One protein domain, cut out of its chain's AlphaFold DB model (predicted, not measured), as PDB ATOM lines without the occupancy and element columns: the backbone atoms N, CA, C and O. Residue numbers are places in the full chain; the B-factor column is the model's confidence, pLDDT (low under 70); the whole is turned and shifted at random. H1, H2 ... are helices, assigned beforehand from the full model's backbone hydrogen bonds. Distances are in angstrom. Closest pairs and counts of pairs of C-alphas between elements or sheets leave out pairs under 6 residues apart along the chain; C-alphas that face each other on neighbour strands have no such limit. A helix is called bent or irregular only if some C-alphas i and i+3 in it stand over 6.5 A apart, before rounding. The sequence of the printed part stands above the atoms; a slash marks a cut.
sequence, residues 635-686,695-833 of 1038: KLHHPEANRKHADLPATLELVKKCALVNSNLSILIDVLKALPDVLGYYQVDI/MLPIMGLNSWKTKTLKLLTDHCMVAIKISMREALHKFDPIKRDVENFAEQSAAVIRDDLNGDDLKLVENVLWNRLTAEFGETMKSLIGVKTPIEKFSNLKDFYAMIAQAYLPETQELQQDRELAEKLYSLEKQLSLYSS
ATOM      1  N   LYS A 635      15.540  56.677  -4.709       84.88
ATOM      2  CA  LYS A 635      16.397  56.604  -3.507       84.88
ATOM      3  C   LYS A 635      17.822  56.116  -3.810       84.88
ATOM      4  O   LYS A 635      18.746  56.494  -3.096       84.88
ATOM      5  N   LEU A 636      18.000  55.286  -4.839       84.75
ATOM      6  CA  LEU A 636      19.296  54.725  -5.252       84.75
ATOM      7  C   LEU A 636      20.090  55.629  -6.209       84.75
ATOM      8  O   LEU A 636      21.269  55.374  -6.470       84.75
ATOM      9  N   HIS A 637      19.472  56.675  -6.761       79.25
ATOM     10  CA  HIS A 637      20.174  57.653  -7.585       79.25
ATOM     11  C   HIS A 637      21.053  58.571  -6.723       79.25
ATOM     12  O   HIS A 637      20.558  59.319  -5.883       79.25
ATOM     13  N   HIS A 638      22.360  58.572  -6.992       67.00
ATOM     14  CA  HIS A 638      23.327  59.458  -6.347       67.00
ATOM     15  C   HIS A 638      24.091  60.271  -7.413       67.00
ATOM     16  O   HIS A 638      24.679  59.686  -8.325       67.00
ATOM     17  N   PRO A 639      24.071  61.617  -7.371       63.25
ATOM     18  CA  PRO A 639      24.735  62.444  -8.377       63.25
ATOM     19  C   PRO A 639      26.252  62.520  -8.127       63.25
ATOM     20  O   PRO A 639      26.755  63.468  -7.524       63.25
ATOM     21  N   GLU A 640      27.004  61.529  -8.612       62.44
ATOM     22  CA  GLU A 640      28.473  61.476  -8.462       62.44
ATOM     23  C   GLU A 640      29.251  62.034  -9.658       62.44
ATOM     24  O   GLU A 640      30.416  62.406  -9.520       62.44
ATOM     25  N   ALA A 641      28.608  62.178 -10.821       56.78
ATOM     26  CA  ALA A 641      29.274  62.463 -12.097       56.78
ATOM     27  C   ALA A 641      30.091  63.778 -12.150       56.78
ATOM     28  O   ALA A 641      30.947  63.922 -13.022       56.78
ATOM     29  N   ASN A 642      29.872  64.716 -11.216       58.47
ATOM     30  CA  ASN A 642      30.541  66.026 -11.170       58.47
ATOM     31  C   ASN A 642      31.583  66.178 -10.042       58.47
ATOM     32  O   ASN A 642      32.125  67.272  -9.858       58.47
ATOM     33  N   ARG A 643      31.868  65.129  -9.260       69.94
ATOM     34  CA  ARG A 643      32.849  65.212  -8.165       69.94
ATOM     35  C   ARG A 643      34.286  65.157  -8.697       69.94
ATOM     36  O   ARG A 643      34.581  64.477  -9.676       69.94
ATOM     37  N   LYS A 644      35.190  65.889  -8.031       68.44
ATOM     38  CA  LYS A 644      36.639  65.839  -8.307       68.44
ATOM     39  C   LYS A 644      37.307  64.596  -7.720       68.44
ATOM     40  O   LYS A 644      38.319  64.191  -8.276       68.44
ATOM     41  N   HIS A 645      36.734  64.053  -6.641       78.62
ATOM     42  CA  HIS A 645      37.215  62.867  -5.942       78.62
ATOM     43  C   HIS A 645      36.139  61.800  -5.777       78.62
ATOM     44  O   HIS A 645      34.966  62.143  -5.597       78.62
ATOM     45  N   ALA A 646      36.543  60.530  -5.865       79.25
ATOM     46  CA  ALA A 646      35.656  59.386  -5.665       79.25
ATOM     47  C   ALA A 646      35.372  59.200  -4.168       79.25
ATOM     48  O   ALA A 646      36.292  59.164  -3.354       79.25
ATOM     49  N   ASP A 647      34.099  59.068  -3.807       86.62
ATOM     50  CA  ASP A 647      33.664  58.770  -2.439       86.62
ATOM     51  C   ASP A 647      33.431  57.262  -2.310       86.62
ATOM     52  O   ASP A 647      32.300  56.785  -2.250       86.62
ATOM     53  N   LEU A 648      34.531  56.505  -2.362       88.19
ATOM     54  CA  LEU A 648      34.509  55.044  -2.477       88.19
ATOM     55  C   LEU A 648      33.657  54.345  -1.398       88.19
ATOM     56  O   LEU A 648      32.915  53.430  -1.761       88.19
ATOM     57  N   PRO A 649      33.680  54.755  -0.111       88.94
ATOM     58  CA  PRO A 649      32.807  54.158   0.898       88.94
ATOM     59  C   PRO A 649      31.318  54.386   0.606       88.94
ATOM     60  O   PRO A 649      30.527  53.451   0.709       88.94
ATOM     61  N   ALA A 650      30.927  55.603   0.205       87.75
ATOM     62  CA  ALA A 650      29.534  55.907  -0.116       87.75
ATOM     63  C   ALA A 650      29.062  55.167  -1.378       87.75
ATOM     64  O   ALA A 650      27.963  54.607  -1.385       87.75
ATOM     65  N   THR A 651      29.899  55.101  -2.420       88.56
ATOM     66  CA  THR A 651      29.578  54.351  -3.641       88.56
ATOM     67  C   THR A 651      29.464  52.850  -3.361       88.56
ATOM     68  O   THR A 651      28.566  52.198  -3.889       88.56
ATOM     69  N   LEU A 652      30.317  52.286  -2.498       90.12
ATOM     70  CA  LEU A 652      30.245  50.869  -2.126       90.12
ATOM     71  C   LEU A 652      28.934  50.532  -1.404       90.12
ATOM     72  O   LEU A 652      28.313  49.511  -1.699       90.12
ATOM     73  N   GLU A 653      28.482  51.399  -0.499       89.38
ATOM     74  CA  GLU A 653      27.177  51.243   0.147       89.38
ATOM     75  C   GLU A 653      26.023  51.321  -0.865       89.38
ATOM     76  O   GLU A 653      25.071  50.548  -0.775       89.38
ATOM     77  N   LEU A 654      26.112  52.179  -1.889       89.06
ATOM     78  CA  LEU A 654      25.127  52.206  -2.978       89.06
ATOM     79  C   LEU A 654      25.130  50.917  -3.807       89.06
ATOM     80  O   LEU A 654      24.055  50.439  -4.172       89.06
ATOM     81  N   VAL A 655      26.301  50.330  -4.075       90.44
ATOM     82  CA  VAL A 655      26.430  49.042  -4.781       90.44
ATOM     83  C   VAL A 655      25.755  47.922  -3.986       90.44
ATOM     84  O   VAL A 655      24.912  47.216  -4.544       90.44
ATOM     85  N   LYS A 656      26.028  47.821  -2.676       90.69
ATOM     86  CA  LYS A 656      25.354  46.871  -1.769       90.69
ATOM     87  C   LYS A 656      23.836  47.049  -1.781       90.69
ATOM     88  O   LYS A 656      23.096  46.078  -1.930       90.69
ATOM     89  N   LYS A 657      23.356  48.294  -1.696       91.31
ATOM     90  CA  LYS A 657      21.917  48.606  -1.740       91.31
ATOM     91  C   LYS A 657      21.281  48.234  -3.079       91.31
ATOM     92  O   LYS A 657      20.169  47.717  -3.089       91.31
ATOM     93  N   CYS A 658      21.966  48.458  -4.202       90.50
ATOM     94  CA  CYS A 658      21.469  48.055  -5.520       90.50
ATOM     95  C   CYS A 658      21.369  46.528  -5.654       90.50
ATOM     96  O   CYS A 658      20.373  46.042  -6.190       90.50
ATOM     97  N   ALA A 659      22.355  45.779  -5.146       89.25
ATOM     98  CA  ALA A 659      22.325  44.316  -5.141       89.25
ATOM     99  C   ALA A 659      21.168  43.778  -4.279       89.25
ATOM    100  O   ALA A 659      20.362  42.978  -4.758       89.25
ATOM    101  N   LEU A 660      20.992  44.312  -3.064       90.62
ATOM    102  CA  LEU A 660      19.866  43.961  -2.190       90.62
ATOM    103  C   LEU A 660      18.508  44.267  -2.839       90.62
ATOM    104  O   LEU A 660      17.598  43.445  -2.805       90.62
ATOM    105  N   VAL A 661      18.363  45.431  -3.475       90.50
ATOM    106  CA  VAL A 661      17.124  45.798  -4.176       90.50
ATOM    107  C   VAL A 661      16.870  44.869  -5.362       90.50
ATOM    108  O   VAL A 661      15.725  44.519  -5.625       90.50
ATOM    109  N   ASN A 662      17.910  44.420  -6.065       89.38
ATOM    110  CA  ASN A 662      17.754  43.418  -7.117       89.38
ATOM    111  C   ASN A 662      17.274  42.061  -6.568       89.38
ATOM    112  O   ASN A 662      16.423  41.416  -7.189       89.38
ATOM    113  N   SER A 663      17.755  41.661  -5.386       88.88
ATOM    114  CA  SER A 663      17.231  40.498  -4.658       88.88
ATOM    115  C   SER A 663      15.751  40.687  -4.306       88.88
ATOM    116  O   SER A 663      14.925  39.866  -4.710       88.88
ATOM    117  N   ASN A 664      15.378  41.822  -3.695       90.31
ATOM    118  CA  ASN A 664      13.978  42.171  -3.410       90.31
ATOM    119  C   ASN A 664      13.095  42.032  -4.659       90.31
ATOM    120  O   ASN A 664      12.040  41.403  -4.615       90.31
ATOM    121  N   LEU A 665      13.526  42.603  -5.789       89.00
ATOM    122  CA  LEU A 665      12.775  42.537  -7.042       89.00
ATOM    123  C   LEU A 665      12.666  41.112  -7.580       89.00
ATOM    124  O   LEU A 665      11.619  40.772  -8.114       89.00
ATOM    125  N   SER A 666      13.690  40.274  -7.422       87.44
ATOM    126  CA  SER A 666      13.617  38.863  -7.823       87.44
ATOM    127  C   SER A 666      12.540  38.121  -7.033       87.44
ATOM    128  O   SER A 666      11.667  37.502  -7.634       87.44
ATOM    129  N   ILE A 667      12.528  38.291  -5.706       89.06
ATOM    130  CA  ILE A 667      11.524  37.680  -4.823       89.06
ATOM    131  C   ILE A 667      10.115  38.148  -5.210       89.06
ATOM    132  O   ILE A 667       9.205  37.336  -5.380       89.06
ATOM    133  N   LEU A 668       9.929  39.460  -5.389       89.50
ATOM    134  CA  LEU A 668       8.637  40.030  -5.772       89.50
ATOM    135  C   LEU A 668       8.184  39.544  -7.152       89.50
ATOM    136  O   LEU A 668       7.010  39.242  -7.338       89.50
ATOM    137  N   ILE A 669       9.096  39.437  -8.116       87.50
ATOM    138  CA  ILE A 669       8.791  38.930  -9.455       87.50
ATOM    139  C   ILE A 669       8.313  37.487  -9.405       87.50
ATOM    140  O   ILE A 669       7.319  37.166 -10.056       87.50
ATOM    141  N   ASP A 670       8.998  36.631  -8.653       88.12
ATOM    142  CA  ASP A 670       8.652  35.216  -8.560       88.12
ATOM    143  C   ASP A 670       7.284  35.029  -7.902       88.12
ATOM    144  O   ASP A 670       6.433  34.312  -8.433       88.12
ATOM    145  N   VAL A 671       7.019  35.769  -6.821       90.94
ATOM    146  CA  VAL A 671       5.710  35.780  -6.158       90.94
ATOM    147  C   VAL A 671       4.618  36.281  -7.103       90.94
ATOM    148  O   VAL A 671       3.590  35.627  -7.248       90.94
ATOM    149  N   LEU A 672       4.830  37.396  -7.807       88.44
ATOM    150  CA  LEU A 672       3.828  37.954  -8.724       88.44
ATOM    151  C   LEU A 672       3.584  37.083  -9.959       88.44
ATOM    152  O   LEU A 672       2.469  37.084 -10.474       88.44
ATOM    153  N   LYS A 673       4.590  36.340 -10.435       87.00
ATOM    154  CA  LYS A 673       4.424  35.360 -11.520       87.00
ATOM    155  C   LYS A 673       3.611  34.148 -11.081       87.00
ATOM    156  O   LYS A 673       2.824  33.660 -11.882       87.00
ATOM    157  N   ALA A 674       3.790  33.683  -9.844       89.19
ATOM    158  CA  ALA A 674       3.040  32.557  -9.290       89.19
ATOM    159  C   ALA A 674       1.625  32.947  -8.819       89.19
ATOM    160  O   ALA A 674       0.733  32.102  -8.781       89.19
ATOM    161  N   LEU A 675       1.405  34.223  -8.482       89.94
ATOM    162  CA  LEU A 675       0.161  34.724  -7.890       89.94
ATOM    163  C   LEU A 675      -1.117  34.368  -8.679       89.94
ATOM    164  O   LEU A 675      -2.094  33.975  -8.041       89.94
ATOM    165  N   PRO A 676      -1.164  34.466 -10.026       88.19
ATOM    166  CA  PRO A 676      -2.337  34.046 -10.786       88.19
ATOM    167  C   PRO A 676      -2.707  32.579 -10.543       88.19
ATOM    168  O   PRO A 676      -3.869  32.290 -10.272       88.19
ATOM    169  N   ASP A 677      -1.725  31.676 -10.559       86.88
ATOM    170  CA  ASP A 677      -1.953  30.243 -10.365       86.88
ATOM    171  C   ASP A 677      -2.383  29.935  -8.923       86.88
ATOM    172  O   ASP A 677      -3.325  29.169  -8.709       86.88
ATOM    173  N   VAL A 678      -1.752  30.580  -7.932       89.44
ATOM    174  CA  VAL A 678      -2.092  30.441  -6.501       89.44
ATOM    175  C   VAL A 678      -3.541  30.843  -6.228       89.44
ATOM    176  O   VAL A 678      -4.247  30.163  -5.486       89.44
ATOM    177  N   LEU A 679      -4.007  31.925  -6.854       87.81
ATOM    178  CA  LEU A 679      -5.377  32.420  -6.697       87.81
ATOM    179  C   LEU A 679      -6.391  31.693  -7.593       87.81
ATOM    180  O   LEU A 679      -7.587  31.984  -7.516       87.81
ATOM    181  N   GLY A 680      -5.942  30.780  -8.460       83.75
ATOM    182  CA  GLY A 680      -6.796  30.121  -9.448       83.75
ATOM    183  C   GLY A 680      -7.353  31.086 -10.500       83.75
ATOM    184  O   GLY A 680      -8.479  30.906 -10.967       83.75
ATOM    185  N   TYR A 681      -6.598  32.131 -10.847       84.31
ATOM    186  CA  TYR A 681      -6.906  33.000 -11.973       84.31
ATOM    187  C   TYR A 681      -6.615  32.270 -13.283       84.31
ATOM    188  O   TYR A 681      -5.489  31.852 -13.542       84.31
ATOM    189  N   TYR A 682      -7.621  32.189 -14.148       76.25
ATOM    190  CA  TYR A 682      -7.466  31.663 -15.498       76.25
ATOM    191  C   TYR A 682      -7.899  32.735 -16.485       76.25
ATOM    192  O   TYR A 682      -8.939  33.377 -16.316       76.25
ATOM    193  N   GLN A 683      -7.106  32.929 -17.535       65.50
ATOM    194  CA  GLN A 683      -7.487  33.824 -18.613       65.50
ATOM    195  C   GLN A 683      -8.673  33.187 -19.348       65.50
ATOM    196  O   GLN A 683      -8.537  32.169 -20.023       65.50
ATOM    197  N   VAL A 684      -9.871  33.719 -19.113       56.06
ATOM    198  CA  VAL A 684     -11.089  33.196 -19.730       56.06
ATOM    199  C   VAL A 684     -11.157  33.742 -21.153       56.06
ATOM    200  O   VAL A 684     -11.350  34.942 -21.321       56.06
ATOM    201  N   ASP A 685     -11.034  32.868 -22.156       48.44
ATOM    202  CA  ASP A 685     -11.280  33.172 -23.575       48.44
ATOM    203  C   ASP A 685     -12.767  33.518 -23.786       48.44
ATOM    204  O   ASP A 685     -13.580  32.703 -24.232       48.44
ATOM    205  N   ILE A 686     -13.174  34.734 -23.417       45.62
ATOM    206  CA  ILE A 686     -14.513  35.249 -23.709       45.62
ATOM    207  C   ILE A 686     -14.402  36.143 -24.943       45.62
ATOM    208  O   ILE A 686     -14.295  37.358 -24.847       45.62
ATOM    209  N   MET A 695      -2.252  41.802 -21.439       58.97
ATOM    210  CA  MET A 695      -1.481  40.892 -20.597       58.97
ATOM    211  C   MET A 695      -1.279  41.556 -19.233       58.97
ATOM    212  O   MET A 695      -1.084  42.774 -19.159       58.97
ATOM    213  N   LEU A 696      -1.352  40.767 -18.157       65.81
ATOM    214  CA  LEU A 696      -1.074  41.274 -16.815       65.81
ATOM    215  C   LEU A 696       0.263  42.045 -16.847       65.81
ATOM    216  O   LEU A 696       1.222  41.570 -17.466       65.81
ATOM    217  N   PRO A 697       0.371  43.209 -16.177       66.44
ATOM    218  CA  PRO A 697       1.566  44.066 -16.213       66.44
ATOM    219  C   PRO A 697       2.840  43.413 -15.628       66.44
ATOM    220  O   PRO A 697       3.897  44.039 -15.575       66.44
ATOM    221  N   ILE A 698       2.757  42.135 -15.255       65.94
ATOM    222  CA  ILE A 698       3.828  41.250 -14.794       65.94
ATOM    223  C   ILE A 698       4.964  41.150 -15.831       65.94
ATOM    224  O   ILE A 698       6.135  41.077 -15.468       65.94
ATOM    225  N   MET A 699       4.671  41.221 -17.136       61.19
ATOM    226  CA  MET A 699       5.710  41.068 -18.172       61.19
ATOM    227  C   MET A 699       6.728  42.220 -18.213       61.19
ATOM    228  O   MET A 699       7.850  42.033 -18.679       61.19
ATOM    229  N   GLY A 700       6.369  43.400 -17.692       66.19
ATOM    230  CA  GLY A 700       7.272  44.551 -17.593       66.19
ATOM    231  C   GLY A 700       8.262  44.475 -16.427       66.19
ATOM    232  O   GLY A 700       9.245  45.220 -16.432       66.19
ATOM    233  N   LEU A 701       8.051  43.571 -15.461       69.94
ATOM    234  CA  LEU A 701       8.819  43.521 -14.213       69.94
ATOM    235  C   LEU A 701      10.322  43.275 -14.428       69.94
ATOM    236  O   LEU A 701      11.156  43.913 -13.787       69.94
ATOM    237  N   ASN A 702      10.684  42.403 -15.374       77.38
ATOM    238  CA  ASN A 702      12.091  42.102 -15.666       77.38
ATOM    239  C   ASN A 702      12.862  43.345 -16.146       77.38
ATOM    240  O   ASN A 702      14.048  43.482 -15.863       77.38
ATOM    241  N   SER A 703      12.193  44.290 -16.819       80.75
ATOM    242  CA  SER A 703      12.837  45.533 -17.264       80.75
ATOM    243  C   SER A 703      13.290  46.413 -16.091       80.75
ATOM    244  O   SER A 703      14.252  47.167 -16.220       80.75
ATOM    245  N   TRP A 704      12.626  46.314 -14.937       74.88
ATOM    246  CA  TRP A 704      12.973  47.060 -13.724       74.88
ATOM    247  C   TRP A 704      14.178  46.464 -13.022       74.88
ATOM    248  O   TRP A 704      15.080  47.197 -12.631       74.88
ATOM    249  N   LYS A 705      14.236  45.135 -12.980       84.00
ATOM    250  CA  LYS A 705      15.416  44.390 -12.559       84.00
ATOM    251  C   LYS A 705      16.655  44.835 -13.348       84.00
ATOM    252  O   LYS A 705      17.638  45.296 -12.774       84.00
ATOM    253  N   THR A 706      16.547  44.872 -14.679       85.00
ATOM    254  CA  THR A 706      17.611  45.375 -15.563       85.00
ATOM    255  C   THR A 706      17.989  46.839 -15.288       85.00
ATOM    256  O   THR A 706      19.166  47.186 -15.379       85.00
ATOM    257  N   LYS A 707      17.034  47.713 -14.932       83.94
ATOM    258  CA  LYS A 707      17.329  49.115 -14.570       83.94
ATOM    259  C   LYS A 707      18.163  49.220 -13.289       83.94
ATOM    260  O   LYS A 707      19.121  49.990 -13.276       83.94
ATOM    261  N   THR A 708      17.835  48.457 -12.247       84.81
ATOM    262  CA  THR A 708      18.598  48.450 -10.986       84.81
ATOM    263  C   THR A 708      19.999  47.877 -11.185       84.81
ATOM    264  O   THR A 708      20.972  48.468 -10.720       84.81
ATOM    265  N   LEU A 709      20.132  46.788 -11.951       89.19
ATOM    266  CA  LEU A 709      21.439  46.232 -12.321       89.19
ATOM    267  C   LEU A 709      22.278  47.243 -13.109       89.19
ATOM    268  O   LEU A 709      23.468  47.409 -12.847       89.19
ATOM    269  N   LYS A 710      21.659  47.993 -14.029       88.25
ATOM    270  CA  LYS A 710      22.347  49.071 -14.742       88.25
ATOM    271  C   LYS A 710      22.848  50.155 -13.785       88.25
ATOM    272  O   LYS A 710      23.996  50.569 -13.919       88.25
ATOM    273  N   LEU A 711      22.044  50.563 -12.799       87.44
ATOM    274  CA  LEU A 711      22.469  51.533 -11.784       87.44
ATOM    275  C   LEU A 711      23.663  51.046 -10.967       87.44
ATOM    276  O   LEU A 711      24.593  51.818 -10.751       87.44
ATOM    277  N   LEU A 712      23.673  49.768 -10.586       90.94
ATOM    278  CA  LEU A 712      24.825  49.138  -9.944       90.94
ATOM    279  C   LEU A 712      26.078  49.289 -10.816       90.94
ATOM    280  O   LEU A 712      27.097  49.797 -10.348       90.94
ATOM    281  N   THR A 713      25.987  48.921 -12.101       91.31
ATOM    282  CA  THR A 713      27.131  49.058 -13.018       91.31
ATOM    283  C   THR A 713      27.555  50.511 -13.221       91.31
ATOM    284  O   THR A 713      28.747  50.789 -13.317       91.31
ATOM    285  N   ASP A 714      26.609  51.452 -13.263       89.81
ATOM    286  CA  ASP A 714      26.889  52.879 -13.411       89.81
ATOM    287  C   ASP A 714      27.660  53.426 -12.204       89.81
ATOM    288  O   ASP A 714      28.657  54.120 -12.399       89.81
ATOM    289  N   HIS A 715      27.267  53.061 -10.979       89.56
ATOM    290  CA  HIS A 715      27.964  53.456  -9.749       89.56
ATOM    291  C   HIS A 715      29.404  52.928  -9.711       89.56
ATOM    292  O   HIS A 715      30.337  53.710  -9.517       89.56
ATOM    293  N   CYS A 716      29.613  51.636  -9.999       91.00
ATOM    294  CA  CYS A 716      30.957  51.053 -10.107       91.00
ATOM    295  C   CYS A 716      31.809  51.783 -11.157       91.00
ATOM    296  O   CYS A 716      32.939  52.187 -10.882       91.00
ATOM    297  N   MET A 717      31.257  52.004 -12.355       91.06
ATOM    298  CA  MET A 717      31.978  52.657 -13.448       91.06
ATOM    299  C   MET A 717      32.337  54.110 -13.134       91.06
ATOM    300  O   MET A 717      33.427  54.555 -13.492       91.06
ATOM    301  N   VAL A 718      31.452  54.861 -12.472       89.12
ATOM    302  CA  VAL A 718      31.725  56.252 -12.087       89.12
ATOM    303  C   VAL A 718      32.857  56.321 -11.062       89.12
ATOM    304  O   VAL A 718      33.796  57.093 -11.279       89.12
ATOM    305  N   ALA A 719      32.823  55.490 -10.014       89.94
ATOM    306  CA  ALA A 719      33.897  55.423  -9.022       89.94
ATOM    307  C   ALA A 719      35.240  55.068  -9.670       89.94
ATOM    308  O   ALA A 719      36.201  55.830  -9.549       89.94
ATOM    309  N   ILE A 720      35.285  53.983 -10.453       91.38
ATOM    310  CA  ILE A 720      36.512  53.529 -11.120       91.38
ATOM    311  C   ILE A 720      37.039  54.599 -12.082       91.38
ATOM    312  O   ILE A 720      38.236  54.874 -12.095       91.38
ATOM    313  N   LYS A 721      36.173  55.272 -12.850       90.31
ATOM    314  CA  LYS A 721      36.582  56.323 -13.797       90.31
ATOM    315  C   LYS A 721      37.147  57.566 -13.105       90.31
ATOM    316  O   LYS A 721      38.063  58.203 -13.634       90.31
ATOM    317  N   ILE A 722      36.609  57.959 -11.948       89.50
ATOM    318  CA  ILE A 722      37.161  59.070 -11.159       89.50
ATOM    319  C   ILE A 722      38.512  58.656 -10.561       89.50
ATOM    320  O   ILE A 722      39.502  59.353 -10.793       89.50
ATOM    321  N   SER A 723      38.586  57.491  -9.911       90.88
ATOM    322  CA  SER A 723      39.824  56.962  -9.325       90.88
ATOM    323  C   SER A 723      40.925  56.728 -10.360       90.88
ATOM    324  O   SER A 723      42.086  57.031 -10.098       90.88
ATOM    325  N   MET A 724      40.583  56.279 -11.571       91.69
ATOM    326  CA  MET A 724      41.536  56.116 -12.670       91.69
ATOM    327  C   MET A 724      42.156  57.460 -13.063       91.69
ATOM    328  O   MET A 724      43.372  57.567 -13.213       91.69
ATOM    329  N   ARG A 725      41.342  58.520 -13.189       88.94
ATOM    330  CA  ARG A 725      41.848  59.868 -13.500       88.94
ATOM    331  C   ARG A 725      42.798  60.385 -12.422       88.94
ATOM    332  O   ARG A 725      43.774  61.050 -12.758       88.94
ATOM    333  N   GLU A 726      42.548  60.069 -11.157       89.00
ATOM    334  CA  GLU A 726      43.449  60.412 -10.054       89.00
ATOM    335  C   GLU A 726      44.743  59.594 -10.067       89.00
ATOM    336  O   GLU A 726      45.828  60.165  -9.915       89.00
ATOM    337  N   ALA A 727      44.645  58.286 -10.327       89.31
ATOM    338  CA  ALA A 727      45.779  57.364 -10.397       89.31
ATOM    339  C   ALA A 727      46.812  57.797 -11.444       89.31
ATOM    340  O   ALA A 727      48.019  57.725 -11.207       89.31
ATOM    341  N   LEU A 728      46.350  58.357 -12.568       89.25
ATOM    342  CA  LEU A 728      47.215  58.925 -13.608       89.25
ATOM    343  C   LEU A 728      48.122  60.063 -13.113       89.25
ATOM    344  O   LEU A 728      49.094  60.401 -13.788       89.25
ATOM    345  N   HIS A 729      47.806  60.687 -11.978       86.50
ATOM    346  CA  HIS A 729      48.611  61.749 -11.378       86.50
ATOM    347  C   HIS A 729      49.319  61.308 -10.096       86.50
ATOM    348  O   HIS A 729      50.480  61.666  -9.906       86.50
ATOM    349  N   LYS A 730      48.633  60.577  -9.209       84.75
ATOM    350  CA  LYS A 730      49.155  60.118  -7.913       84.75
ATOM    351  C   LYS A 730      48.515  58.782  -7.538       84.75
ATOM    352  O   LYS A 730      47.441  58.768  -6.950       84.75
ATOM    353  N   PHE A 731      49.171  57.672  -7.867       87.88
ATOM    354  CA  PHE A 731      48.601  56.345  -7.631       87.88
ATOM    355  C   PHE A 731      48.788  55.845  -6.189       87.88
ATOM    356  O   PHE A 731      47.820  55.401  -5.577       87.88
ATOM    357  N   ASP A 732      49.982  55.997  -5.606       87.19
ATOM    358  CA  ASP A 732      50.292  55.463  -4.267       87.19
ATOM    359  C   ASP A 732      49.294  55.854  -3.157       87.19
ATOM    360  O   ASP A 732      48.918  54.975  -2.381       87.19
ATOM    361  N   PRO A 733      48.809  57.114  -3.060       88.19
ATOM    362  CA  PRO A 733      47.915  57.515  -1.972       88.19
ATOM    363  C   PRO A 733      46.526  56.877  -2.031       88.19
ATOM    364  O   PRO A 733      45.896  56.727  -0.992       88.19
ATOM    365  N   ILE A 734      46.046  56.531  -3.229       89.62
ATOM    366  CA  ILE A 734      44.686  56.007  -3.443       89.62
ATOM    367  C   ILE A 734      44.666  54.491  -3.649       89.62
ATOM    368  O   ILE A 734      43.597  53.886  -3.640       89.62
ATOM    369  N   LYS A 735      45.839  53.871  -3.832       89.56
ATOM    370  CA  LYS A 735      45.996  52.459  -4.192       89.56
ATOM    371  C   LYS A 735      45.172  51.533  -3.293       89.56
ATOM    372  O   LYS A 735      44.366  50.763  -3.796       89.56
ATOM    373  N   ARG A 736      45.341  51.651  -1.971       90.75
ATOM    374  CA  ARG A 736      44.680  50.777  -0.987       90.75
ATOM    375  C   ARG A 736      43.161  50.951  -0.969       90.75
ATOM    376  O   ARG A 736      42.440  49.970  -0.828       90.75
ATOM    377  N   ASP A 737      42.681  52.185  -1.093       89.81
ATOM    378  CA  ASP A 737      41.248  52.472  -1.026       89.81
ATOM    379  C   ASP A 737      40.528  51.966  -2.283       89.81
ATOM    380  O   ASP A 737      39.443  51.396  -2.181       89.81
ATOM    381  N   VAL A 738      41.156  52.110  -3.457       91.94
ATOM    382  CA  VAL A 738      40.637  51.579  -4.729       91.94
ATOM    383  C   VAL A 738      40.665  50.053  -4.746       91.94
ATOM    384  O   VAL A 738      39.682  49.449  -5.164       91.94
ATOM    385  N   GLU A 739      41.749  49.435  -4.270       92.56
ATOM    386  CA  GLU A 739      41.882  47.974  -4.169       92.56
ATOM    387  C   GLU A 739      40.766  47.397  -3.300       92.56
ATOM    388  O   GLU A 739      39.992  46.554  -3.746       92.56
ATOM    389  N   ASN A 740      40.594  47.958  -2.104       92.81
ATOM    390  CA  ASN A 740      39.558  47.545  -1.168       92.81
ATOM    391  C   ASN A 740      38.139  47.764  -1.728       92.81
ATOM    392  O   ASN A 740      37.260  46.924  -1.551       92.81
ATOM    393  N   PHE A 741      37.901  48.877  -2.430       94.25
ATOM    394  CA  PHE A 741      36.629  49.116  -3.111       94.25
ATOM    395  C   PHE A 741      36.364  48.073  -4.202       94.25
ATOM    396  O   PHE A 741      35.258  47.531  -4.269       94.25
ATOM    397  N   ALA A 742      37.353  47.794  -5.054       92.81
ATOM    398  CA  ALA A 742      37.224  46.859  -6.162       92.81
ATOM    399  C   ALA A 742      36.968  45.434  -5.652       92.81
ATOM    400  O   ALA A 742      36.022  44.793  -6.100       92.81
ATOM    401  N   GLU A 743      37.730  44.980  -4.654       92.50
ATOM    402  CA  GLU A 743      37.540  43.676  -4.014       92.50
ATOM    403  C   GLU A 743      36.151  43.545  -3.380       92.50
ATOM    404  O   GLU A 743      35.431  42.589  -3.669       92.50
ATOM    405  N   GLN A 744      35.738  44.516  -2.554       93.56
ATOM    406  CA  GLN A 744      34.449  44.442  -1.862       93.56
ATOM    407  C   GLN A 744      33.262  44.565  -2.818       93.56
ATOM    408  O   GLN A 744      32.282  43.843  -2.665       93.56
ATOM    409  N   SER A 745      33.316  45.459  -3.805       92.94
ATOM    410  CA  SER A 745      32.215  45.598  -4.766       92.94
ATOM    411  C   SER A 745      32.126  44.409  -5.722       92.94
ATOM    412  O   SER A 745      31.019  44.002  -6.062       92.94
ATOM    413  N   ALA A 746      33.252  43.801  -6.109       91.44
ATOM    414  CA  ALA A 746      33.249  42.559  -6.877       91.44
ATOM    415  C   ALA A 746      32.734  41.368  -6.052       91.44
ATOM    416  O   ALA A 746      31.996  40.542  -6.584       91.44
ATOM    417  N   ALA A 747      33.072  41.299  -4.758       91.50
ATOM    418  CA  ALA A 747      32.501  40.310  -3.844       91.50
ATOM    419  C   ALA A 747      30.979  40.469  -3.739       91.50
ATOM    420  O   ALA A 747      30.264  39.505  -3.957       91.50
ATOM    421  N   VAL A 748      30.469  41.691  -3.542       90.75
ATOM    422  CA  VAL A 748      29.017  41.962  -3.547       90.75
ATOM    423  C   VAL A 748      28.362  41.503  -4.852       90.75
ATOM    424  O   VAL A 748      27.314  40.872  -4.819       90.75
ATOM    425  N   ILE A 749      28.971  41.780  -6.009       90.75
ATOM    426  CA  ILE A 749      28.432  41.347  -7.307       90.75
ATOM    427  C   ILE A 749      28.346  39.819  -7.389       90.75
ATOM    428  O   ILE A 749      27.302  39.313  -7.781       90.75
ATOM    429  N   ARG A 750      29.405  39.094  -7.009       88.69
ATOM    430  CA  ARG A 750      29.455  37.625  -7.108       88.69
ATOM    431  C   ARG A 750      28.632  36.905  -6.045       88.69
ATOM    432  O   ARG A 750      28.068  35.857  -6.340       88.69
ATOM    433  N   ASP A 751      28.580  37.449  -4.834       87.19
ATOM    434  CA  ASP A 751      27.943  36.803  -3.686       87.19
ATOM    435  C   ASP A 751      26.441  37.124  -3.604       87.19
ATOM    436  O   ASP A 751      25.666  36.291  -3.133       87.19
ATOM    437  N   ASP A 752      26.014  38.315  -4.056       85.06
ATOM    438  CA  ASP A 752      24.626  38.786  -3.919       85.06
ATOM    439  C   ASP A 752      23.817  38.763  -5.235       85.06
ATOM    440  O   ASP A 752      22.602  38.982  -5.204       85.06
ATOM    441  N   LEU A 753      24.439  38.500  -6.395       86.31
ATOM    442  CA  LEU A 753      23.740  38.304  -7.676       86.31
ATOM    443  C   LEU A 753      23.871  36.861  -8.169       86.31
ATOM    444  O   LEU A 753      24.901  36.222  -8.002       86.31
ATOM    445  N   ASN A 754      22.838  36.367  -8.858       80.81
ATOM    446  CA  ASN A 754      22.751  34.967  -9.277       80.81
ATOM    447  C   ASN A 754      22.506  34.814 -10.785       80.81
ATOM    448  O   ASN A 754      21.812  35.621 -11.408       80.81
ATOM    449  N   GLY A 755      23.009  33.711 -11.353       83.00
ATOM    450  CA  GLY A 755      22.639  33.214 -12.682       83.00
ATOM    451  C   GLY A 755      22.790  34.250 -13.800       83.00
ATOM    452  O   GLY A 755      23.895  34.702 -14.097       83.00
ATOM    453  N   ASP A 756      21.673  34.600 -14.437       83.25
ATOM    454  CA  ASP A 756      21.642  35.519 -15.581       83.25
ATOM    455  C   ASP A 756      21.907  36.983 -15.194       83.25
ATOM    456  O   ASP A 756      22.447  37.736 -16.005       83.25
ATOM    457  N   ASP A 757      21.579  37.396 -13.962       86.25
ATOM    458  CA  ASP A 757      21.841  38.766 -13.502       86.25
ATOM    459  C   ASP A 757      23.334  39.020 -13.325       86.25
ATOM    460  O   ASP A 757      23.831  40.073 -13.724       86.25
ATOM    461  N   LEU A 758      24.031  38.043 -12.733       88.56
ATOM    462  CA  LEU A 758      25.474  38.083 -12.525       88.56
ATOM    463  C   LEU A 758      26.180  38.213 -13.876       88.56
ATOM    464  O   LEU A 758      26.884  39.194 -14.110       88.56
ATOM    465  N   LYS A 759      25.855  37.316 -14.817       85.94
ATOM    466  CA  LYS A 759      26.390  37.351 -16.185       85.94
ATOM    467  C   LYS A 759      26.101  38.670 -16.894       85.94
ATOM    468  O   LYS A 759      26.941  39.163 -17.643       85.94
ATOM    469  N   LEU A 760      24.911  39.246 -16.713       88.12
ATOM    470  CA  LEU A 760      24.568  40.533 -17.314       88.12
ATOM    471  C   LEU A 760      25.443  41.663 -16.754       88.12
ATOM    472  O   LEU A 760      25.979  42.455 -17.530       88.12
ATOM    473  N   VAL A 761      25.584  41.743 -15.430       90.19
ATOM    474  CA  VAL A 761      26.393  42.769 -14.754       90.19
ATOM    475  C   VAL A 761      27.866  42.639 -15.121       90.19
ATOM    476  O   VAL A 761      28.478  43.635 -15.504       90.19
ATOM    477  N   GLU A 762      28.411  41.427 -15.068       87.00
ATOM    478  CA  GLU A 762      29.794  41.124 -15.434       87.00
ATOM    479  C   GLU A 762      30.093  41.526 -16.880       87.00
ATOM    480  O   GLU A 762      30.972  42.356 -17.119       87.00
ATOM    481  N   ASN A 763      29.282  41.072 -17.842       85.81
ATOM    482  CA  ASN A 763      29.459  41.421 -19.253       85.81
ATOM    483  C   ASN A 763      29.387  42.935 -19.506       85.81
ATOM    484  O   ASN A 763      30.158  43.478 -20.305       85.81
ATOM    485  N   VAL A 764      28.463  43.643 -18.845       89.06
ATOM    486  CA  VAL A 764      28.342  45.104 -18.977       89.06
ATOM    487  C   VAL A 764      29.560  45.806 -18.378       89.06
ATOM    488  O   VAL A 764      30.093  46.728 -19.002       89.06
ATOM    489  N   LEU A 765      30.025  45.381 -17.201       89.56
ATOM    490  CA  LEU A 765      31.198  45.961 -16.549       89.56
ATOM    491  C   LEU A 765      32.468  45.725 -17.364       89.56
ATOM    492  O   LEU A 765      33.179  46.690 -17.632       89.56
ATOM    493  N   TRP A 766      32.736  44.503 -17.830       87.44
ATOM    494  CA  TRP A 766      33.958  44.195 -18.586       87.44
ATOM    495  C   TRP A 766      34.063  45.010 -19.866       87.44
ATOM    496  O   TRP A 766      35.101  45.618 -20.139       87.44
ATOM    497  N   ASN A 767      32.972  45.080 -20.631       86.88
ATOM    498  CA  ASN A 767      32.935  45.843 -21.872       86.88
ATOM    499  C   ASN A 767      33.153  47.338 -21.622       86.88
ATOM    500  O   ASN A 767      33.927  47.982 -22.336       86.88
ATOM    501  N   ARG A 768      32.511  47.898 -20.589       90.50
ATOM    502  CA  ARG A 768      32.660  49.317 -20.250       90.50
ATOM    503  C   ARG A 768      34.041  49.643 -19.692       90.50
ATOM    504  O   ARG A 768      34.614  50.645 -20.105       90.50
ATOM    505  N   LEU A 769      34.594  48.811 -18.813       90.81
ATOM    506  CA  LEU A 769      35.952  48.978 -18.290       90.81
ATOM    507  C   LEU A 769      36.972  48.924 -19.428       90.81
ATOM    508  O   LEU A 769      37.761  49.853 -19.581       90.81
ATOM    509  N   THR A 770      36.905  47.901 -20.281       88.56
ATOM    510  CA  THR A 770      37.812  47.744 -21.430       88.56
ATOM    511  C   THR A 770      37.749  48.954 -22.363       88.56
ATOM    512  O   THR A 770      38.788  49.460 -22.796       88.56
ATOM    513  N   ALA A 771      36.544  49.464 -22.640       89.94
ATOM    514  CA  ALA A 771      36.359  50.669 -23.441       89.94
ATOM    515  C   ALA A 771      36.974  51.912 -22.774       89.94
ATOM    516  O   ALA A 771      37.731  52.629 -23.425       89.94
ATOM    517  N   GLU A 772      36.720  52.143 -21.482       91.12
ATOM    518  CA  GLU A 772      37.243  53.302 -20.741       91.12
ATOM    519  C   GLU A 772      38.776  53.281 -20.620       91.12
ATOM    520  O   GLU A 772      39.431  54.310 -20.824       91.12
ATOM    521  N   PHE A 773      39.378  52.116 -20.360       91.50
ATOM    522  CA  PHE A 773      40.835  51.957 -20.380       91.50
ATOM    523  C   PHE A 773      41.404  52.187 -21.785       91.50
ATOM    524  O   PHE A 773      42.408  52.884 -21.935       91.50
ATOM    525  N   GLY A 774      40.746  51.666 -22.826       89.06
ATOM    526  CA  GLY A 774      41.138  51.876 -24.221       89.06
ATOM    527  C   GLY A 774      41.056  53.342 -24.663       89.06
ATOM    528  O   GLY A 774      41.969  53.844 -25.322       89.06
ATOM    529  N   GLU A 775      39.998  54.060 -24.285       90.19
ATOM    530  CA  GLU A 775      39.848  55.499 -24.537       90.19
ATOM    531  C   GLU A 775      40.901  56.316 -23.786       90.19
ATOM    532  O   GLU A 775      41.534  57.201 -24.369       90.19
ATOM    533  N   THR A 776      41.151  55.977 -22.520       90.31
ATOM    534  CA  THR A 776      42.183  56.628 -21.706       90.31
ATOM    535  C   THR A 776      43.568  56.415 -22.312       90.31
ATOM    536  O   THR A 776      44.318  57.378 -22.475       90.31
ATOM    537  N   MET A 777      43.883  55.192 -22.747       89.06
ATOM    538  CA  MET A 777      45.118  54.878 -23.469       89.06
ATOM    539  C   MET A 777      45.269  55.713 -24.742       89.06
ATOM    540  O   MET A 777      46.292  56.374 -24.926       89.06
ATOM    541  N   LYS A 778      44.235  55.766 -25.594       87.62
ATOM    542  CA  LYS A 778      44.238  56.601 -26.809       87.62
ATOM    543  C   LYS A 778      44.450  58.081 -26.486       87.62
ATOM    544  O   LYS A 778      45.221  58.750 -27.175       87.62
ATOM    545  N   SER A 779      43.818  58.588 -25.427       88.25
ATOM    546  CA  SER A 779      43.976  59.974 -24.978       88.25
ATOM    547  C   SER A 779      45.406  60.274 -24.514       88.25
ATOM    548  O   SER A 779      45.967  61.304 -24.884       88.25
ATOM    549  N   LEU A 780      46.024  59.388 -23.729       86.56
ATOM    550  CA  LEU A 780      47.411  59.549 -23.270       86.56
ATOM    551  C   LEU A 780      48.406  59.529 -24.443       86.56
ATOM    552  O   LEU A 780      49.327  60.351 -24.511       86.56
ATOM    553  N   ILE A 781      48.179  58.647 -25.421       84.88
ATOM    554  CA  ILE A 781      48.962  58.601 -26.662       84.88
ATOM    555  C   ILE A 781      48.769  59.897 -27.468       84.88
ATOM    556  O   ILE A 781      49.744  60.480 -27.931       84.88
ATOM    557  N   GLY A 782      47.550  60.426 -27.589       80.25
ATOM    558  CA  GLY A 782      47.304  61.677 -28.316       80.25
ATOM    559  C   GLY A 782      48.039  62.895 -27.732       80.25
ATOM    560  O   GLY A 782      48.521  63.745 -28.479       80.25
ATOM    561  N   VAL A 783      48.175  62.961 -26.402       81.50
ATOM    562  CA  VAL A 783      48.713  64.134 -25.677       81.50
ATOM    563  C   VAL A 783      50.221  64.029 -25.375       81.50
ATOM    564  O   VAL A 783      50.798  64.940 -24.787       81.50
ATOM    565  N   LYS A 784      50.908  62.965 -25.816       76.44
ATOM    566  CA  LYS A 784      52.359  62.768 -25.594       76.44
ATOM    567  C   LYS A 784      52.779  62.801 -24.110       76.44
ATOM    568  O   LYS A 784      53.700  63.521 -23.725       76.44
ATOM    569  N   THR A 785      52.085  62.047 -23.259       77.50
ATOM    570  CA  THR A 785      52.321  62.010 -21.809       77.50
ATOM    571  C   THR A 785      53.568  61.214 -21.376       77.50
ATOM    572  O   THR A 785      54.023  60.333 -22.105       77.50
ATOM    573  N   PRO A 786      54.116  61.473 -20.167       80.06
ATOM    574  CA  PRO A 786      55.256  60.731 -19.615       80.06
ATOM    575  C   PRO A 786      54.978  59.240 -19.357       80.06
ATOM    576  O   PRO A 786      53.834  58.851 -19.119       80.06
ATOM    577  N   ILE A 787      56.047  58.432 -19.308       82.94
ATOM    578  CA  ILE A 787      56.011  56.974 -19.058       82.94
ATOM    579  C   ILE A 787      55.371  56.643 -17.699       82.94
ATOM    580  O   ILE A 787      54.611  55.684 -17.605       82.94
ATOM    581  N   GLU A 788      55.605  57.467 -16.671       83.56
ATOM    582  CA  GLU A 788      55.038  57.291 -15.321       83.56
ATOM    583  C   GLU A 788      53.509  57.149 -15.342       83.56
ATOM    584  O   GLU A 788      52.957  56.306 -14.643       83.56
ATOM    585  N   LYS A 789      52.811  57.897 -16.208       87.38
ATOM    586  CA  LYS A 789      51.348  57.800 -16.326       87.38
ATOM    587  C   LYS A 789      50.891  56.473 -16.928       87.38
ATOM    588  O   LYS A 789      49.856  55.956 -16.524       87.38
ATOM    589  N   PHE A 790      51.654  55.928 -17.876       88.81
ATOM    590  CA  PHE A 790      51.385  54.608 -18.449       88.81
ATOM    591  C   PHE A 790      51.690  53.489 -17.447       88.81
ATOM    592  O   PHE A 790      50.949  52.513 -17.406       88.81
ATOM    593  N   SER A 791      52.721  53.650 -16.606       87.75
ATOM    594  CA  SER A 791      52.997  52.724 -15.498       87.75
ATOM    595  C   SER A 791      51.855  52.724 -14.484       87.75
ATOM    596  O   SER A 791      51.285  51.673 -14.217       87.75
ATOM    597  N   ASN A 792      51.435  53.904 -14.014       91.12
ATOM    598  CA  ASN A 792      50.317  54.024 -13.078       91.12
ATOM    599  C   ASN A 792      49.019  53.448 -13.660       91.12
ATOM    600  O   ASN A 792      48.260  52.803 -12.945       91.12
ATOM    601  N   LEU A 793      48.755  53.664 -14.955       92.25
ATOM    602  CA  LEU A 793      47.576  53.105 -15.615       92.25
ATOM    603  C   LEU A 793      47.642  51.578 -15.727       92.25
ATOM    604  O   LEU A 793      46.616  50.927 -15.558       92.25
ATOM    605  N   LYS A 794      48.823  51.008 -15.991       90.81
ATOM    606  CA  LYS A 794      49.031  49.555 -16.028       90.81
ATOM    607  C   LYS A 794      48.806  48.926 -14.653       90.81
ATOM    608  O   LYS A 794      48.110  47.918 -14.565       90.81
ATOM    609  N   ASP A 795      49.348  49.526 -13.599       90.69
ATOM    610  CA  ASP A 795      49.186  49.007 -12.239       90.69
ATOM    611  C   ASP A 795      47.733  49.153 -11.754       90.69
ATOM    612  O   ASP A 795      47.185  48.238 -11.139       90.69
ATOM    613  N   PHE A 796      47.072  50.265 -12.096       93.62
ATOM    614  CA  PHE A 796      45.641  50.457 -11.849       93.62
ATOM    615  C   PHE A 796      44.791  49.441 -12.630       93.62
ATOM    616  O   PHE A 796      43.871  48.852 -12.068       93.62
ATOM    617  N   TYR A 797      45.110  49.192 -13.905       92.56
ATOM    618  CA  TYR A 797      44.445  48.168 -14.712       92.56
ATOM    619  C   TYR A 797      44.585  46.783 -14.082       92.56
ATOM    620  O   TYR A 797      43.576  46.111 -13.932       92.56
ATOM    621  N   ALA A 798      45.789  46.380 -13.661       90.31
ATOM    622  CA  ALA A 798      46.025  45.067 -13.059       90.31
ATOM    623  C   ALA A 798      45.169  44.835 -11.800       90.31
ATOM    624  O   ALA A 798      44.600  43.761 -11.632       90.31
ATOM    625  N   MET A 799      45.021  45.861 -10.957       90.75
ATOM    626  CA  MET A 799      44.168  45.815  -9.765       90.75
ATOM    627  C   MET A 799      42.683  45.641 -10.115       90.75
ATOM    628  O   MET A 799      42.009  44.770  -9.571       90.75
ATOM    629  N   ILE A 800      42.162  46.451 -11.041       92.75
ATOM    630  CA  ILE A 800      40.756  46.366 -11.468       92.75
ATOM    631  C   ILE A 800      40.491  45.051 -12.215       92.75
ATOM    632  O   ILE A 800      39.456  44.419 -12.009       92.75
ATOM    633  N   ALA A 801      41.435  44.616 -13.047       88.75
ATOM    634  CA  ALA A 801      41.400  43.346 -13.758       88.75
ATOM    635  C   ALA A 801      41.282  42.172 -12.785       88.75
ATOM    636  O   ALA A 801      40.389  41.351 -12.940       88.75
ATOM    637  N   GLN A 802      42.114  42.134 -11.744       88.56
ATOM    638  CA  GLN A 802      42.073  41.073 -10.739       88.56
ATOM    639  C   GLN A 802      40.726  40.997 -10.003       88.56
ATOM    640  O   GLN A 802      40.280  39.906  -9.655       88.56
ATOM    641  N   ALA A 803      40.080  42.138  -9.753       89.19
ATOM    642  CA  ALA A 803      38.813  42.170  -9.033       89.19
ATOM    643  C   ALA A 803      37.615  41.757  -9.902       89.19
ATOM    644  O   ALA A 803      36.750  41.018  -9.425       89.19
ATOM    645  N   TYR A 804      37.547  42.243 -11.147       86.69
ATOM    646  CA  TYR A 804      36.347  42.117 -11.979       86.69
ATOM    647  C   TYR A 804      36.490  41.199 -13.185       86.69
ATOM    648  O   TYR A 804      35.470  40.658 -13.586       86.69
ATOM    649  N   LEU A 805      37.667  41.063 -13.809       80.31
ATOM    650  CA  LEU A 805      37.794  40.258 -15.029       80.31
ATOM    651  C   LEU A 805      37.702  38.762 -14.708       80.31
ATOM    652  O   LEU A 805      38.126  38.331 -13.634       80.31
ATOM    653  N   PRO A 806      37.151  37.970 -15.637       70.75
ATOM    654  CA  PRO A 806      36.889  36.569 -15.384       70.75
ATOM    655  C   PRO A 806      38.165  35.731 -15.435       70.75
ATOM    656  O   PRO A 806      39.188  36.119 -16.010       70.75
ATOM    657  N   GLU A 807      38.077  34.524 -14.882       68.12
ATOM    658  CA  GLU A 807      39.131  33.530 -15.023       68.12
ATOM    659  C   GLU A 807      39.298  33.113 -16.496       68.12
ATOM    660  O   GLU A 807      38.380  33.175 -17.320       68.12
ATOM    661  N   THR A 808      40.498  32.652 -16.851       62.53
ATOM    662  CA  THR A 808      40.939  32.408 -18.239       62.53
ATOM    663  C   THR A 808      40.058  31.449 -19.055       62.53
ATOM    664  O   THR A 808      40.177  31.426 -20.279       62.53
ATOM    665  N   GLN A 809      39.179  30.665 -18.421       60.94
ATOM    666  CA  GLN A 809      38.255  29.743 -19.092       60.94
ATOM    667  C   GLN A 809      36.995  30.430 -19.650       60.94
ATOM    668  O   GLN A 809      36.513  30.031 -20.708       60.94
ATOM    669  N   GLU A 810      36.476  31.475 -19.001       61.97
ATOM    670  CA  GLU A 810      35.254  32.173 -19.441       61.97
ATOM    671  C   GLU A 810      35.539  33.163 -20.582       61.97
ATOM    672  O   GLU A 810      34.745  33.295 -21.513       61.97
ATOM    673  N   LEU A 811      36.741  33.754 -20.597       63.62
ATOM    674  CA  LEU A 811      37.257  34.587 -21.695       63.62
ATOM    675  C   LEU A 811      37.314  33.865 -23.048       63.62
ATOM    676  O   LEU A 811      37.278  34.515 -24.089       63.62
ATOM    677  N   GLN A 812      37.391  32.531 -23.066       62.59
ATOM    678  CA  GLN A 812      37.422  31.763 -24.317       62.59
ATOM    679  C   GLN A 812      36.075  31.769 -25.057       62.59
ATOM    680  O   GLN A 812      36.039  31.473 -26.252       62.59
ATOM    681  N   GLN A 813      34.977  32.108 -24.370       64.44
ATOM    682  CA  GLN A 813      33.632  32.142 -24.950       64.44
ATOM    683  C   GLN A 813      33.318  33.483 -25.637       64.44
ATOM    684  O   GLN A 813      32.564  33.495 -26.610       64.44
ATOM    685  N   ASP A 814      33.937  34.587 -25.201       73.06
ATOM    686  CA  ASP A 814      33.815  35.914 -25.821       73.06
ATOM    687  C   ASP A 814      35.115  36.306 -26.537       73.06
ATOM    688  O   ASP A 814      35.986  37.012 -26.017       73.06
ATOM    689  N   ARG A 815      35.241  35.821 -27.777       77.44
ATOM    690  CA  ARG A 815      36.418  36.061 -28.619       77.44
ATOM    691  C   ARG A 815      36.666  37.551 -28.879       77.44
ATOM    692  O   ARG A 815      37.821  37.956 -28.972       77.44
ATOM    693  N   GLU A 816      35.616  38.363 -28.992       80.69
ATOM    694  CA  GLU A 816      35.755  39.793 -29.286       80.69
ATOM    695  C   GLU A 816      36.314  40.553 -28.076       80.69
ATOM    696  O   GLU A 816      37.227  41.373 -28.220       80.69
ATOM    697  N   LEU A 817      35.803  40.268 -26.874       79.06
ATOM    698  CA  LEU A 817      36.320  40.854 -25.641       79.06
ATOM    699  C   LEU A 817      37.758  40.396 -25.362       79.06
ATOM    700  O   LEU A 817      38.601  41.230 -25.027       79.06
ATOM    701  N   ALA A 818      38.064  39.111 -25.567       81.38
ATOM    702  CA  ALA A 818      39.413  38.573 -25.401       81.38
ATOM    703  C   ALA A 818      40.431  39.247 -26.339       81.38
ATOM    704  O   ALA A 818      41.514  39.636 -25.899       81.38
ATOM    705  N   GLU A 819      40.080  39.460 -27.613       84.81
ATOM    706  CA  GLU A 819      40.933  40.177 -28.574       84.81
ATOM    707  C   GLU A 819      41.147  41.649 -28.163       84.81
ATOM    708  O   GLU A 819      42.272  42.159 -28.231       84.81
ATOM    709  N   LYS A 820      40.099  42.332 -27.674       84.50
ATOM    710  CA  LYS A 820      40.198  43.717 -27.171       84.50
ATOM    711  C   LYS A 820      41.073  43.824 -25.923       84.50
ATOM    712  O   LYS A 820      41.912  44.725 -25.860       84.50
ATOM    713  N   LEU A 821      40.895  42.927 -24.953       84.56
ATOM    714  CA  LEU A 821      41.687  42.882 -23.721       84.56
ATOM    715  C   LEU A 821      43.153  42.576 -24.024       84.56
ATOM    716  O   LEU A 821      44.017  43.334 -23.598       84.56
ATOM    717  N   TYR A 822      43.432  41.568 -24.855       86.06
ATOM    718  CA  TYR A 822      44.795  41.248 -25.284       86.06
ATOM    719  C   TYR A 822      45.475  42.445 -25.961       86.06
ATOM    720  O   TYR A 822      46.616  42.792 -25.645       86.06
ATOM    721  N   SER A 823      44.769  43.127 -26.870       86.94
ATOM    722  CA  SER A 823      45.293  44.334 -27.514       86.94
ATOM    723  C   SER A 823      45.568  45.454 -26.505       86.94
ATOM    724  O   SER A 823      46.582  46.147 -26.629       86.94
ATOM    725  N   LEU A 824      44.683  45.658 -25.527       88.56
ATOM    726  CA  LEU A 824      44.833  46.677 -24.488       88.56
ATOM    727  C   LEU A 824      46.019  46.366 -23.562       88.56
ATOM    728  O   LEU A 824      46.857  47.240 -23.344       88.56
ATOM    729  N   GLU A 825      46.135  45.133 -23.069       88.62
ATOM    730  CA  GLU A 825      47.247  44.668 -22.230       88.62
ATOM    731  C   GLU A 825      48.589  44.784 -22.955       88.62
ATOM    732  O   GLU A 825      49.565  45.308 -22.407       88.62
ATOM    733  N   LYS A 826      48.628  44.376 -24.230       88.50
ATOM    734  CA  LYS A 826      49.802  44.534 -25.091       88.50
ATOM    735  C   LYS A 826      50.194  46.007 -25.215       88.50
ATOM    736  O   LYS A 826      51.355  46.342 -24.987       88.50
ATOM    737  N   GLN A 827      49.248  46.904 -25.496       87.88
ATOM    738  CA  GLN A 827      49.522  48.344 -25.566       87.88
ATOM    739  C   GLN A 827      49.987  48.926 -24.224       87.88
ATOM    740  O   GLN A 827      50.968  49.671 -24.202       87.88
ATOM    741  N   LEU A 828      49.336  48.577 -23.111       88.88
ATOM    742  CA  LEU A 828      49.735  49.008 -21.768       88.88
ATOM    743  C   LEU A 828      51.171  48.574 -21.462       88.88
ATOM    744  O   LEU A 828      51.980  49.403 -21.048       88.88
ATOM    745  N   SER A 829      51.513  47.311 -21.743       88.44
ATOM    746  CA  SER A 829      52.855  46.771 -21.515       88.44
ATOM    747  C   SER A 829      53.928  47.474 -22.353       88.44
ATOM    748  O   SER A 829      54.984  47.829 -21.823       88.44
ATOM    749  N   LEU A 830      53.655  47.749 -23.632       87.00
ATOM    750  CA  LEU A 830      54.594  48.419 -24.531       87.00
ATOM    751  C   LEU A 830      54.835  49.875 -24.111       87.00
ATOM    752  O   LEU A 830      55.982  50.304 -23.978       87.00
ATOM    753  N   TYR A 831      53.772  50.643 -23.854       87.81
ATOM    754  CA  TYR A 831      53.906  52.058 -23.494       87.81
ATOM    755  C   TYR A 831      54.470  52.268 -22.080       87.81
ATOM    756  O   TYR A 831      55.158  53.270 -21.865       87.81
ATOM    757  N   SER A 832      54.266  51.318 -21.156       87.81
ATOM    758  CA  SER A 832      54.870  51.338 -19.816       87.81
ATOM    759  C   SER A 832      56.318  50.822 -19.772       87.81
ATOM    760  O   SER A 832      56.996  51.029 -18.771       87.81
ATOM    761  N   SER A 833      56.800  50.113 -20.802       88.12
ATOM    762  CA  SER A 833      58.146  49.507 -20.815       88.12
ATOM    763  C   SER A 833      59.255  50.558 -20.835       88.12
ATOM    764  O   SER A 833      59.083  51.645 -21.391       88.12
TER     765      SER A 833
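This is residues 635 to 686 and 695 to 833 of the 1038 residues of the protein "AAEL004690-PA" of Aedes aegypti (UniProt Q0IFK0). Six helices stand side by side in a long up-and-down bundle, each running against the one before it in the chain. The two longest, H1 and H2, pair along one side and make one end of the rod, H6 lies on the far side from H1, and H3, H4 and H5 fill the space between. The printed part has 191 residues with six named helices, H1 to H6 in chain order, and no named strand; the class is all helix. The whole is loose, with a radius of gyration of the C-alphas of 20.1 A, and spans 73 by 35 by 27 A.

H1, residues 648 to 678, begins at C-alpha 648 (34.509, 55.044, -2.477) and is 44.3 A long. H2, residues 697 to 727, is 46.5 A long. H1 and H2 are irregular, but only just: C-alphas 673 and 676 are 6.9 A apart, as are C-alphas 699 and 702. H4, residues 755 to 783, is 42.5 A long and begins at C-alpha 755 (22.639, 33.214, -12.682). The shorter helices are H3, residues 735 to 752, H5, residues 787 to 804, and H6, residues 815 to 832, which ends at C-alpha 832 (54.870, 51.338, -19.816).

H1 and H2 touch at a shallow tilt of 11 degrees, opposite ways, the closest C-alphas being those of Val 655 and Leu 712, 5.4 A apart. H1 also touches H3, the same way at 7 degrees, closest at the C-alphas of Ala 659 and Asp 752, 6.1 A. H2 touches H4 with residues 709 to 721 alone, closest at the C-alphas of Thr 713 and Leu 765, 6.2 A; the shallow tilt of 34 degrees is only just short of steep. H4 and H5 form a hairpin at 2 degrees, closest at the C-alphas of Trp 766 and Tyr 804, 7.3 A. H5 and H6 form another, closest at the C-alphas of Ser 791 and Ser 832, 4.9 A. H1 is apart from H4, H5 and H6. Each O i to N i+4 pair is within hydrogen-bond range in H3, H4, H5 and H6, against 25 of 27 in H1 and 23 of 27 in H2.

The C-alphas farthest apart, those of Ile 686 and Pro 786, are 74.4 A apart. Residues 687 to 694 are not printed, and C-alphas 686 and 695 are 14.5 A apart across this cut. Residues 677 to 682 stand free. Of the links printed whole, none is long. Mean pLDDT of the printed part is 84.2; residues 638 to 644, 683 to 686, 695 to 701 and 807 to 813 are under 70.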